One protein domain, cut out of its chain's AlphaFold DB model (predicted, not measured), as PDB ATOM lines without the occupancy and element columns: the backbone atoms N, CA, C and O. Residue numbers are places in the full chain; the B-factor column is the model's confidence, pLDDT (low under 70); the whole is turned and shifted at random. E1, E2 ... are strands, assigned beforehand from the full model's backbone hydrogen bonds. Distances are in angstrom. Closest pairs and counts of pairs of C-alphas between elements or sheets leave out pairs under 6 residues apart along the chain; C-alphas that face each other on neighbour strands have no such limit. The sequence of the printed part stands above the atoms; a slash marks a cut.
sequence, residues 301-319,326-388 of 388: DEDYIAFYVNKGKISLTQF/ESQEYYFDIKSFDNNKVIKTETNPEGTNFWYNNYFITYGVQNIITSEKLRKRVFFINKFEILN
ATOM      1  N   ASP A 301     295.069 323.230 277.273       87.75
ATOM      2  CA  ASP A 301     295.364 323.270 278.708       87.75
ATOM      3  C   ASP A 301     296.861 323.371 278.990       87.75
ATOM      4  O   ASP A 301     297.250 324.150 279.853       87.75
ATOM      5  N   GLU A 302     297.696 322.700 278.198       89.12
ATOM      6  CA  GLU A 302     299.155 322.661 278.389       89.12
ATOM      7  C   GLU A 302     299.913 323.609 277.450       89.12
ATOM      8  O   GLU A 302     301.029 324.053 277.741       89.12
ATOM      9  N   ASP A 303     299.316 323.934 276.305       91.88
ATOM     10  CA  ASP A 303     299.968 324.665 275.230       91.88
ATOM     11  C   ASP A 303     298.998 325.534 274.421       91.88
ATOM     12  O   ASP A 303     297.780 325.346 274.408       91.88
ATOM     13  N   TYR A 304     299.556 326.513 273.717       93.56
ATOM     14  CA  TYR A 304     298.855 327.354 272.757       93.56
ATOM     15  C   TYR A 304     299.484 327.197 271.384       93.56
ATOM     16  O   TYR A 304     300.703 327.239 271.233       93.56
ATOM     17  N   ILE A 305     298.650 327.087 270.358       94.25
ATOM     18  CA  ILE A 305     299.093 327.060 268.970       94.25
ATOM     19  C   ILE A 305     298.681 328.362 268.302       94.25
ATOM     20  O   ILE A 305     297.517 328.752 268.358       94.25
ATOM     21  N   ALA A 306     299.625 328.997 267.618       95.00
ATOM     22  CA  ALA A 306     299.370 330.083 266.688       95.00
ATOM     23  C   ALA A 306     299.842 329.671 265.294       95.00
ATOM     24  O   ALA A 306     300.940 329.137 265.140       95.00
ATOM     25  N   PHE A 307     299.044 329.919 264.263       94.44
ATOM     26  CA  PHE A 307     299.440 329.604 262.895       94.44
ATOM     27  C   PHE A 307     298.912 330.622 261.890       94.44
ATOM     28  O   PHE A 307     297.936 331.332 262.131       94.44
ATOM     29  N   TYR A 308     299.555 330.672 260.730       93.56
ATOM     30  CA  TYR A 308     299.096 331.435 259.577       93.56
ATOM     31  C   TYR A 308     299.478 330.719 258.284       93.56
ATOM     32  O   TYR A 308     300.403 329.904 258.242       93.56
ATOM     33  N   VAL A 309     298.766 331.039 257.205       91.75
ATOM     34  CA  VAL A 309     299.027 330.478 255.879       91.75
ATOM     35  C   VAL A 309     299.522 331.576 254.960       91.75
ATOM     36  O   VAL A 309     298.833 332.562 254.758       91.75
ATOM     37  N   ASN A 310     300.686 331.406 254.348       89.62
ATOM     38  CA  ASN A 310     301.270 332.409 253.467       89.62
ATOM     39  C   ASN A 310     301.915 331.750 252.255       89.62
ATOM     40  O   ASN A 310     302.729 330.839 252.399       89.62
ATOM     41  N   LYS A 311     301.552 332.202 251.049       87.12
ATOM     42  CA  LYS A 311     302.116 331.713 249.775       87.12
ATOM     43  C   LYS A 311     302.237 330.182 249.685       87.12
ATOM     44  O   LYS A 311     303.211 329.648 249.155       87.12
ATOM     45  N   GLY A 312     301.205 329.476 250.149       88.50
ATOM     46  CA  GLY A 312     301.119 328.014 250.053       88.50
ATOM     47  C   GLY A 312     301.829 327.261 251.172       88.50
ATOM     48  O   GLY A 312     301.960 326.049 251.067       88.50
ATOM     49  N   LYS A 313     302.278 327.954 252.221       91.81
ATOM     50  CA  LYS A 313     302.886 327.355 253.408       91.81
ATOM     51  C   LYS A 313     302.049 327.646 254.639       91.81
ATOM     52  O   LYS A 313     301.597 328.775 254.803       91.81
ATOM     53  N   ILE A 314     301.874 326.647 255.488       93.44
ATOM     54  CA  ILE A 314     301.303 326.766 256.826       93.44
ATOM     55  C   ILE A 314     302.484 326.881 257.787       93.44
ATOM     56  O   ILE A 314     303.274 325.944 257.894       93.44
ATOM     57  N   SER A 315     302.618 328.029 258.441       94.56
ATOM     58  CA  SER A 315     303.581 328.242 259.521       94.56
ATOM     59  C   SER A 315     302.842 328.098 260.842       94.56
ATOM     60  O   SER A 315     301.868 328.816 261.063       94.56
ATOM     61  N   LEU A 316     303.297 327.196 261.703       94.88
ATOM     62  CA  LEU A 316     302.690 326.903 262.996       94.88
ATOM     63  C   LEU A 316     303.735 327.074 264.096       94.88
ATOM     64  O   LEU A 316     304.867 326.617 263.961       94.88
ATOM     65  N   THR A 317     303.354 327.725 265.188       95.38
ATOM     66  CA  THR A 317     304.157 327.841 266.403       95.38
ATOM     67  C   THR A 317     303.358 327.325 267.589       95.38
ATOM     68  O   THR A 317     302.228 327.755 267.807       95.38
ATOM     69  N   GLN A 318     303.963 326.417 268.346       95.00
ATOM     70  CA  GLN A 318     303.426 325.860 269.579       95.00
ATOM     71  C   GLN A 318     304.172 326.465 270.770       95.00
ATOM     72  O   GLN A 318     305.405 326.474 270.798       95.00
ATOM     73  N   PHE A 319     303.423 326.984 271.735       93.88
ATOM     74  CA  PHE A 319     303.915 327.594 272.964       93.88
ATOM     75  C   PHE A 319     303.469 326.754 274.147       93.88
ATOM     76  O   PHE A 319     302.272 326.622 274.382       93.88
ATOM     77  N   GLU A 326     310.759 325.145 275.569       86.56
ATOM     78  CA  GLU A 326     310.889 326.071 274.446       86.56
ATOM     79  C   GLU A 326     309.757 325.913 273.420       86.56
ATOM     80  O   GLU A 326     309.259 324.815 273.164       86.56
ATOM     81  N   SER A 327     309.388 327.023 272.774       90.12
ATOM     82  CA  SER A 327     308.406 327.026 271.685       90.12
ATOM     83  C   SER A 327     308.902 326.228 270.477       90.12
ATOM     84  O   SER A 327     310.050 326.409 270.063       90.12
ATOM     85  N   GLN A 328     308.024 325.460 269.833       93.00
ATOM     86  CA  GLN A 328     308.349 324.679 268.634       93.00
ATOM     87  C   GLN A 328     307.716 325.284 267.378       93.00
ATOM     88  O   GLN A 328     306.613 325.829 267.423       93.00
ATOM     89  N   GLU A 329     308.420 325.203 266.248       93.69
ATOM     90  CA  GLU A 329     307.954 325.709 264.953       93.69
ATOM     91  C   GLU A 329     307.837 324.586 263.928       93.69
ATOM     92  O   GLU A 329     308.750 323.780 263.757       93.69
ATOM     93  N   TYR A 330     306.734 324.600 263.186       94.25
ATOM     94  CA  TYR A 330     306.439 323.633 262.143       94.25
ATOM     95  C   TYR A 330     306.038 324.348 260.859       94.25
ATOM     96  O   TYR A 330     305.363 325.381 260.877       94.25
ATOM     97  N   TYR A 331     306.442 323.772 259.730       94.25
ATOM     98  CA  TYR A 331     306.179 324.316 258.406       94.25
ATOM     99  C   TYR A 331     305.633 323.219 257.502       94.25
ATOM    100  O   TYR A 331     306.282 322.193 257.306       94.25
ATOM    101  N   PHE A 332     304.460 323.453 256.920       93.12
ATOM    102  CA  PHE A 332     303.805 322.501 256.026       93.12
ATOM    103  C   PHE A 332     303.513 323.152 254.680       93.12
ATOM    104  O   PHE A 332     302.971 324.254 254.623       93.12
ATOM    105  N   ASP A 333     303.830 322.470 253.583       92.00
ATOM    106  CA  ASP A 333     303.443 322.924 252.249       92.00
ATOM    107  C   ASP A 333     302.014 322.461 251.922       92.00
ATOM    108  O   ASP A 333     301.650 321.297 252.112       92.00
ATOM    109  N   ILE A 334     301.197 323.372 251.386       89.75
ATOM    110  CA  ILE A 334     299.871 323.054 250.857       89.75
ATOM    111  C   ILE A 334     300.050 322.209 249.599       89.75
ATOM    112  O   ILE A 334     300.549 322.676 248.571       89.75
ATOM    113  N   LYS A 335     299.602 320.957 249.685       85.88
ATOM    114  CA  LYS A 335     299.644 320.009 248.575       85.88
ATOM    115  C   LYS A 335     298.644 320.402 247.488       85.88
ATOM    116  O   LYS A 335     297.605 321.009 247.753       85.88
ATOM    117  N   SER A 336     298.973 320.027 246.259       86.44
ATOM    118  CA  SER A 336     298.041 320.096 245.137       86.44
ATOM    119  C   SER A 336     297.427 318.721 244.859       86.44
ATOM    120  O   SER A 336     297.899 317.705 245.371       86.44
ATOM    121  N   PHE A 337     296.358 318.704 244.065       82.00
ATOM    122  CA  PHE A 337     295.665 317.488 243.642       82.00
ATOM    123  C   PHE A 337     296.538 316.630 242.702       82.00
ATOM    124  O   PHE A 337     297.372 317.183 241.984       82.00
ATOM    125  N   ASP A 338     296.346 315.307 242.693       78.12
ATOM    126  CA  ASP A 338     296.942 314.349 241.738       78.12
ATOM    127  C   ASP A 338     298.464 314.443 241.521       78.12
ATOM    128  O   ASP A 338     298.958 314.368 240.396       78.12
ATOM    129  N   ASN A 339     299.241 314.607 242.598       74.81
ATOM    130  CA  ASN A 339     300.710 314.701 242.544       74.81
ATOM    131  C   ASN A 339     301.246 315.832 241.646       74.81
ATOM    132  O   ASN A 339     302.414 315.806 241.243       74.81
ATOM    133  N   ASN A 340     300.433 316.847 241.337       88.56
ATOM    134  CA  ASN A 340     300.908 317.990 240.570       88.56
ATOM    135  C   ASN A 340     302.013 318.726 241.357       88.56
ATOM    136  O   ASN A 340     301.997 318.837 242.591       88.56
ATOM    137  N   LYS A 341     303.009 319.258 240.647       90.69
ATOM    138  CA  LYS A 341     304.086 320.026 241.283       90.69
ATOM    139  C   LYS A 341     303.658 321.479 241.425       90.69
ATOM    140  O   LYS A 341     303.457 322.159 240.419       90.69
ATOM    141  N   VAL A 342     303.580 321.983 242.655       90.88
ATOM    142  CA  VAL A 342     303.339 323.411 242.914       90.88
ATOM    143  C   VAL A 342     304.602 324.206 242.578       90.88
ATOM    144  O   VAL A 342     305.673 323.946 243.119       90.88
ATOM    145  N   ILE A 343     304.483 325.178 241.669       88.81
ATOM    146  CA  ILE A 343     305.565 326.110 241.314       88.81
ATOM    147  C   ILE A 343     305.550 327.302 242.272       88.81
ATOM    148  O   ILE A 343     306.568 327.661 242.853       88.81
ATOM    149  N   LYS A 344     304.382 327.944 242.395       87.38
ATOM    150  CA  LYS A 344     304.148 329.087 243.280       87.38
ATOM    151  C   LYS A 344     302.675 329.166 243.657       87.38
ATOM    152  O   LYS A 344     301.807 328.878 242.832       87.38
ATOM    153  N   THR A 345     302.406 329.635 244.866       84.00
ATOM    154  CA  THR A 345     301.066 330.060 245.280       84.00
ATOM    155  C   THR A 345     301.007 331.581 245.205       84.00
ATOM    156  O   THR A 345     301.877 332.257 245.753       84.00
ATOM    157  N   GLU A 346     300.029 332.109 244.474       74.62
ATOM    158  CA  GLU A 346     299.874 333.547 244.222       74.62
ATOM    159  C   GLU A 346     299.188 334.262 245.381       74.62
ATOM    160  O   GLU A 346     299.644 335.322 245.800       74.62
ATOM    161  N   THR A 347     298.120 333.664 245.905       66.44
ATOM    162  CA  THR A 347     297.275 334.250 246.949       66.44
ATOM    163  C   THR A 347     297.353 333.404 248.214       66.44
ATOM    164  O   THR A 347     297.152 332.193 248.133       66.44
ATOM    165  N   ASN A 348     297.673 334.032 249.346       60.16
ATOM    166  CA  ASN A 348     297.519 333.572 250.736       60.16
ATOM    167  C   ASN A 348     298.234 334.616 251.600       60.16
ATOM    168  O   ASN A 348     299.421 334.838 251.333       60.16
ATOM    169  N   PRO A 349     297.556 335.258 252.567       63.81
ATOM    170  CA  PRO A 349     296.724 334.602 253.598       63.81
ATOM    171  C   PRO A 349     295.187 334.758 253.554       63.81
ATOM    172  O   PRO A 349     294.505 334.067 254.309       63.81
ATOM    173  N   GLU A 350     294.609 335.615 252.708       73.81
ATOM    174  CA  GLU A 350     293.191 336.034 252.775       73.81
ATOM    175  C   GLU A 350     292.154 334.900 252.650       73.81
ATOM    176  O   GLU A 350     291.010 335.066 253.072       73.81
ATOM    177  N   GLY A 351     292.536 333.750 252.094       78.94
ATOM    178  CA  GLY A 351     291.650 332.609 251.870       78.94
ATOM    179  C   GLY A 351     291.590 331.579 253.000       78.94
ATOM    180  O   GLY A 351     291.045 330.503 252.773       78.94
ATOM    181  N   THR A 352     292.149 331.845 254.187       88.75
ATOM    182  CA  THR A 352     292.186 330.862 255.290       88.75
ATOM    183  C   THR A 352     291.176 331.173 256.388       88.75
ATOM    184  O   THR A 352     291.232 332.228 257.017       88.75
ATOM    185  N   ASN A 353     290.270 330.231 256.655       88.88
ATOM    186  CA  ASN A 353     289.160 330.401 257.587       88.88
ATOM    187  C   ASN A 353     288.956 329.163 258.469       88.88
ATOM    188  O   ASN A 353     289.193 328.029 258.048       88.88
ATOM    189  N   PHE A 354     288.477 329.398 259.692       88.62
ATOM    190  CA  PHE A 354     287.947 328.348 260.562       88.62
ATOM    191  C   PHE A 354     286.733 327.687 259.909       88.62
ATOM    192  O   PHE A 354     285.922 328.376 259.285       88.62
ATOM    193  N   TRP A 355     286.600 326.371 260.075       85.88
ATOM    194  CA  TRP A 355     285.420 325.645 259.623       85.88
ATOM    195  C   TRP A 355     284.617 325.048 260.784       85.88
ATOM    196  O   TRP A 355     283.507 325.508 261.037       85.88
ATOM    197  N   TYR A 356     285.160 324.044 261.478       85.56
ATOM    198  CA  TYR A 356     284.569 323.426 262.672       85.56
ATOM    199  C   TYR A 356     285.652 322.690 263.477       85.56
ATOM    200  O   TYR A 356     286.598 322.173 262.886       85.56
ATOM    201  N   ASN A 357     285.515 322.588 264.802       84.62
ATOM    202  CA  ASN A 357     286.507 321.959 265.694       84.62
ATOM    203  C   ASN A 357     287.940 322.460 265.420       84.62
ATOM    204  O   ASN A 357     288.186 323.656 265.480       84.62
ATOM    205  N   ASN A 358     288.870 321.570 265.062       86.94
ATOM    206  CA  ASN A 358     290.243 321.925 264.690       86.94
ATOM    207  C   ASN A 358     290.465 321.921 263.166       86.94
ATOM    208  O   ASN A 358     291.606 321.849 262.706       86.94
ATOM    209  N   TYR A 359     289.386 321.974 262.376       92.25
ATOM    210  CA  TYR A 359     289.436 322.011 260.918       92.25
ATOM    211  C   TYR A 359     289.395 323.434 260.374       92.25
ATOM    212  O   TYR A 359     288.559 324.263 260.744       92.25
ATOM    213  N   PHE A 360     290.246 323.659 259.380       93.25
ATOM    214  CA  PHE A 360     290.369 324.914 258.660       93.25
ATOM    215  C   PHE A 360     290.265 324.666 257.160       93.25
ATOM    216  O   PHE A 360     290.710 323.638 256.644       93.25
ATOM    217  N   ILE A 361     289.686 325.635 256.456       93.06
ATOM    218  CA  ILE A 361     289.681 325.679 254.997       93.06
ATOM    219  C   ILE A 361     290.644 326.775 254.561       93.06
ATOM    220  O   ILE A 361     290.611 327.888 255.082       93.06
ATOM    221  N   THR A 362     291.475 326.470 253.574       92.19
ATOM    222  CA  THR A 362     292.320 327.442 252.888       92.19
ATOM    223  C   THR A 362     292.114 327.327 251.387       92.19
ATOM    224  O   THR A 362     292.081 326.226 250.837       92.19
ATOM    225  N   TYR A 363     291.937 328.455 250.714       90.12
ATOM    226  CA  TYR A 363     291.750 328.503 249.270       90.12
ATOM    227  C   TYR A 363     292.558 329.632 248.646       90.12
ATOM    228  O   TYR A 363     292.926 330.606 249.300       90.12
ATOM    229  N   GLY A 364     292.821 329.513 247.352       88.88
ATOM    230  CA  GLY A 364     293.592 330.508 246.630       88.88
ATOM    231  C   GLY A 364     293.924 330.076 245.214       88.88
ATOM    232  O   GLY A 364     293.310 329.170 244.657       88.88
ATOM    233  N   VAL A 365     294.923 330.731 244.629       87.88
ATOM    234  CA  VAL A 365     295.399 330.464 243.277       87.88
ATOM    235  C   VAL A 365     296.826 329.928 243.314       87.88
ATOM    236  O   VAL A 365     297.725 330.523 243.914       87.88
ATOM    237  N   GLN A 366     297.043 328.804 242.637       89.19
ATOM    238  CA  GLN A 366     298.339 328.151 242.483       89.19
ATOM    239  C   GLN A 366     298.722 328.044 241.012       89.19
ATOM    240  O   GLN A 366     297.881 327.816 240.147       89.19
ATOM    241  N   ASN A 367     300.019 328.154 240.735       90.19
ATOM    242  CA  ASN A 367     300.591 327.701 239.474       90.19
ATOM    243  C   ASN A 367     301.199 326.325 239.693       90.19
ATOM    244  O   ASN A 367     302.073 326.163 240.550       90.19
ATOM    245  N   ILE A 368     300.751 325.361 238.903       92.88
ATOM    246  CA  ILE A 368     301.144 323.962 239.000       92.88
ATOM    247  C   ILE A 368     301.711 323.462 237.672       92.88
ATOM    248  O   ILE A 368     301.431 324.018 236.607       92.88
ATOM    249  N   ILE A 369     302.494 322.391 237.745       93.81
ATOM    250  CA  ILE A 369     302.835 321.534 236.609       93.81
ATOM    251  C   ILE A 369     302.064 320.233 236.785       93.81
ATOM    252  O   ILE A 369     302.192 319.597 237.834       93.81
ATOM    253  N   THR A 370     301.269 319.858 235.785       90.19
ATOM    254  CA  THR A 370     300.505 318.611 235.820       90.19
ATOM    255  C   THR A 370     301.401 317.383 235.664       90.19
ATOM    256  O   THR A 370     302.552 317.502 235.234       90.19
ATOM    257  N   SER A 371     300.878 316.191 235.956       86.12
ATOM    258  CA  SER A 371     301.533 314.911 235.627       86.12
ATOM    259  C   SER A 371     301.956 314.818 234.147       86.12
ATOM    260  O   SER A 371     303.043 314.337 233.838       86.12
ATOM    261  N   GLU A 372     301.163 315.396 233.241       88.44
ATOM    262  CA  GLU A 372     301.442 315.539 231.800       88.44
ATOM    263  C   GLU A 372     302.445 316.663 231.454       88.44
ATOM    264  O   GLU A 372     302.611 317.026 230.293       88.44
ATOM    265  N   LYS A 373     303.119 317.251 232.451       88.25
ATOM    266  CA  LYS A 373     304.083 318.360 232.312       88.25
ATOM    267  C   LYS A 373     303.498 319.677 231.767       88.25
ATOM    268  O   LYS A 373     304.257 320.558 231.357       88.25
ATOM    269  N   LEU A 374     302.179 319.875 231.825       91.50
ATOM    270  CA  LEU A 374     301.531 321.127 231.416       91.50
ATOM    271  C   LEU A 374     301.514 322.142 232.563       91.50
ATOM    272  O   LEU A 374     301.186 321.807 233.700       91.50
ATOM    273  N   ARG A 375     301.817 323.411 232.270       92.50
ATOM    274  CA  ARG A 375     301.684 324.502 233.248       92.50
ATOM    275  C   ARG A 375     300.239 324.981 233.304       92.50
ATOM    276  O   ARG A 375     299.686 325.370 232.280       92.50
ATOM    277  N   LYS A 376     299.643 324.997 234.496       90.44
ATOM    278  CA  LYS A 376     298.278 325.493 234.720       90.44
ATOM    279  C   LYS A 376     298.229 326.446 235.909       90.44
ATOM    280  O   LYS A 376     298.923 326.244 236.903       90.44
ATOM    281  N   ARG A 377     297.373 327.463 235.806       90.31
ATOM    282  CA  ARG A 377     296.959 328.325 236.919       90.31
ATOM    283  C   ARG A 377     295.600 327.831 237.397       90.31
ATOM    284  O   ARG A 377     294.654 327.822 236.616       90.31
ATOM    285  N   VAL A 378     295.518 327.377 238.640       87.19
ATOM    286  CA  VAL A 378     294.333 326.710 239.190       87.19
ATOM    287  C   VAL A 378     293.865 327.398 240.459       87.19
ATOM    288  O   VAL A 378     294.677 327.890 241.246       87.19
ATOM    289  N   PHE A 379     292.552 327.413 240.658       89.25
ATOM    290  CA  PHE A 379     291.963 327.711 241.955       89.25
ATOM    291  C   PHE A 379     291.959 326.430 242.791       89.25
ATOM    292  O   PHE A 379     291.533 325.385 242.299       89.25
ATOM    293  N   PHE A 380     292.445 326.497 244.026       87.75
ATOM    294  CA  PHE A 380     292.454 325.363 244.946       87.75
ATOM    295  C   PHE A 380     291.603 325.664 246.176       87.75
ATOM    296  O   PHE A 380     291.509 326.810 246.612       87.75
ATOM    297  N   ILE A 381     291.045 324.605 246.760       91.88
ATOM    298  CA  ILE A 381     290.438 324.604 248.088       91.88
ATOM    299  C   ILE A 381     291.011 323.393 248.816       91.88
ATOM    300  O   ILE A 381     290.945 322.279 248.303       91.88
ATOM    301  N   ASN A 382     291.576 323.610 249.995       91.00
ATOM    302  CA  ASN A 382     292.124 322.567 250.846       91.00
ATOM    303  C   ASN A 382     291.505 322.647 252.238       91.00
ATOM    304  O   ASN A 382     291.271 323.733 252.767       91.00
ATOM    305  N   LYS A 383     291.287 321.477 252.837       93.31
ATOM    306  CA  LYS A 383     290.950 321.318 254.251       93.31
ATOM    307  C   LYS A 383     292.172 320.770 254.973       93.31
ATOM    308  O   LYS A 383     292.765 319.807 254.492       93.31
ATOM    309  N   PHE A 384     292.511 321.328 256.125       92.69
ATOM    310  CA  PHE A 384     293.503 320.741 257.021       92.69
ATOM    311  C   PHE A 384     293.007 320.755 258.464       92.69
ATOM    312  O   PHE A 384     292.089 321.497 258.812       92.69
ATOM    313  N   GLU A 385     293.605 319.893 259.273       93.75
ATOM    314  CA  GLU A 385     293.318 319.730 260.692       93.75
ATOM    315  C   GLU A 385     294.605 319.917 261.483       93.75
ATOM    316  O   GLU A 385     295.672 319.493 261.033       93.75
ATOM    317  N   ILE A 386     294.502 320.540 262.654       88.88
ATOM    318  CA  ILE A 386     295.599 320.603 263.617       88.88
ATOM    319  C   ILE A 386     295.280 319.619 264.742       88.88
ATOM    320  O   ILE A 386     294.389 319.857 265.560       88.88
ATOM    321  N   LEU A 387     295.987 318.490 264.734       85.25
ATOM    322  CA  LEU A 387     295.847 317.432 265.732       85.25
ATOM    323  C   LEU A 387     296.604 317.780 267.020       85.25
ATOM    324  O   LEU A 387     297.458 318.672 267.029       85.25
ATOM    325  N   ASN A 388     296.220 317.111 268.108       65.06
ATOM    326  CA  ASN A 388     296.898 317.208 269.400       65.06
ATOM    327  C   ASN A 388     298.261 316.533 269.371       65.06
ATOM    328  O   ASN A 388     298.345 315.420 268.804       65.06
TER     329      ASN A 388
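AT A GLANCE: This is residues 301 to 319 and 326 to 388 of the 388 residues of an uncharacterized protein of Rhodothermaeota bacterium MED-G18 (UniProt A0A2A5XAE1). Two strand layers lie partly face to face in one half of an elongated body: the three-stranded sheet E1 to E3, and opposite it the short strand E5 with the nearer halves of the long hairpin E6 and E7. The hairpin bends sharply, and its far half runs on past the end of E1 to E3, where E4 pairs with it, making the other half of the body; contact between the sheets is thin. The printed part has 82 residues with no named helix and seven named strands, E1 to E7 in chain order, and its class is all strand. E1 - E2 - E3 is antiparallel throughout; E4 to E7 make a branched, antiparallel sheet. The whole is only just loose, close to compact, with a radius of gyration of the C-alphas of 14.2 A and spans of 47 by 26 by 20 A.

IN THESE COORDINATES: E1, residues 303 to 310, begins with C-alpha 303 at (299.968, 324.665, 275.230) and is 23.1 A long. E2 is residues 313 to 319, 19.6 A, and E3 is residues 328 to 333, 17.2 A. E4, residues 341 to 345, begins with C-alpha 341 at (304.086, 320.026, 241.283), and E5 is residues 352 to 356. E6, residues 359 to 369, measures 27.8 A and bends by 72 degrees at residue 365. E7, residues 375 to 385, measures 29.1 A, bends by 62 degrees at residue 379 and ends with C-alpha 385 at (293.318, 319.730, 260.692).

HOW THE PARTS SIT: E1 and E2 form a hairpin, with N 306 and O 317 2.9 A apart, within hydrogen-bond range. E2 is the inner strand, antiparallel to E3 at 164 degrees, with N 316 and O 330 at 2.9 A. In the strongly twisted branched sheet, E6 has three neighbours. E4, beside residues 366 to 369, and E5, beside residues 359 to 362, lie on one side of E6, and E7 on the other side. N 343 and O 367 of E4 and E6 are 2.8 A apart; N 353 and O 361 of E5 and E6, 2.8 A; N 366 and O 378 of E6 and E7, 2.9 A. E5, E6 and E7 are a meander, each strand the antiparallel neighbour of the one before. Between the sheets, the closest C-alphas of E1 and E5 are those of Val 309 and Thr 352, 6.9 A. E3 and E4 are apart.

THE WHOLE: The C-alphas of Asp 301 and Glu 372 are the two farthest apart, at 47.9 A. Residues 320 to 325 are not printed, and C-alphas 319 and 326 are 7.3 A apart across the cut. Of the links printed whole, none is long. Mean pLDDT of the printed part is 88.2; residues 347 to 349 and 388 are under 70.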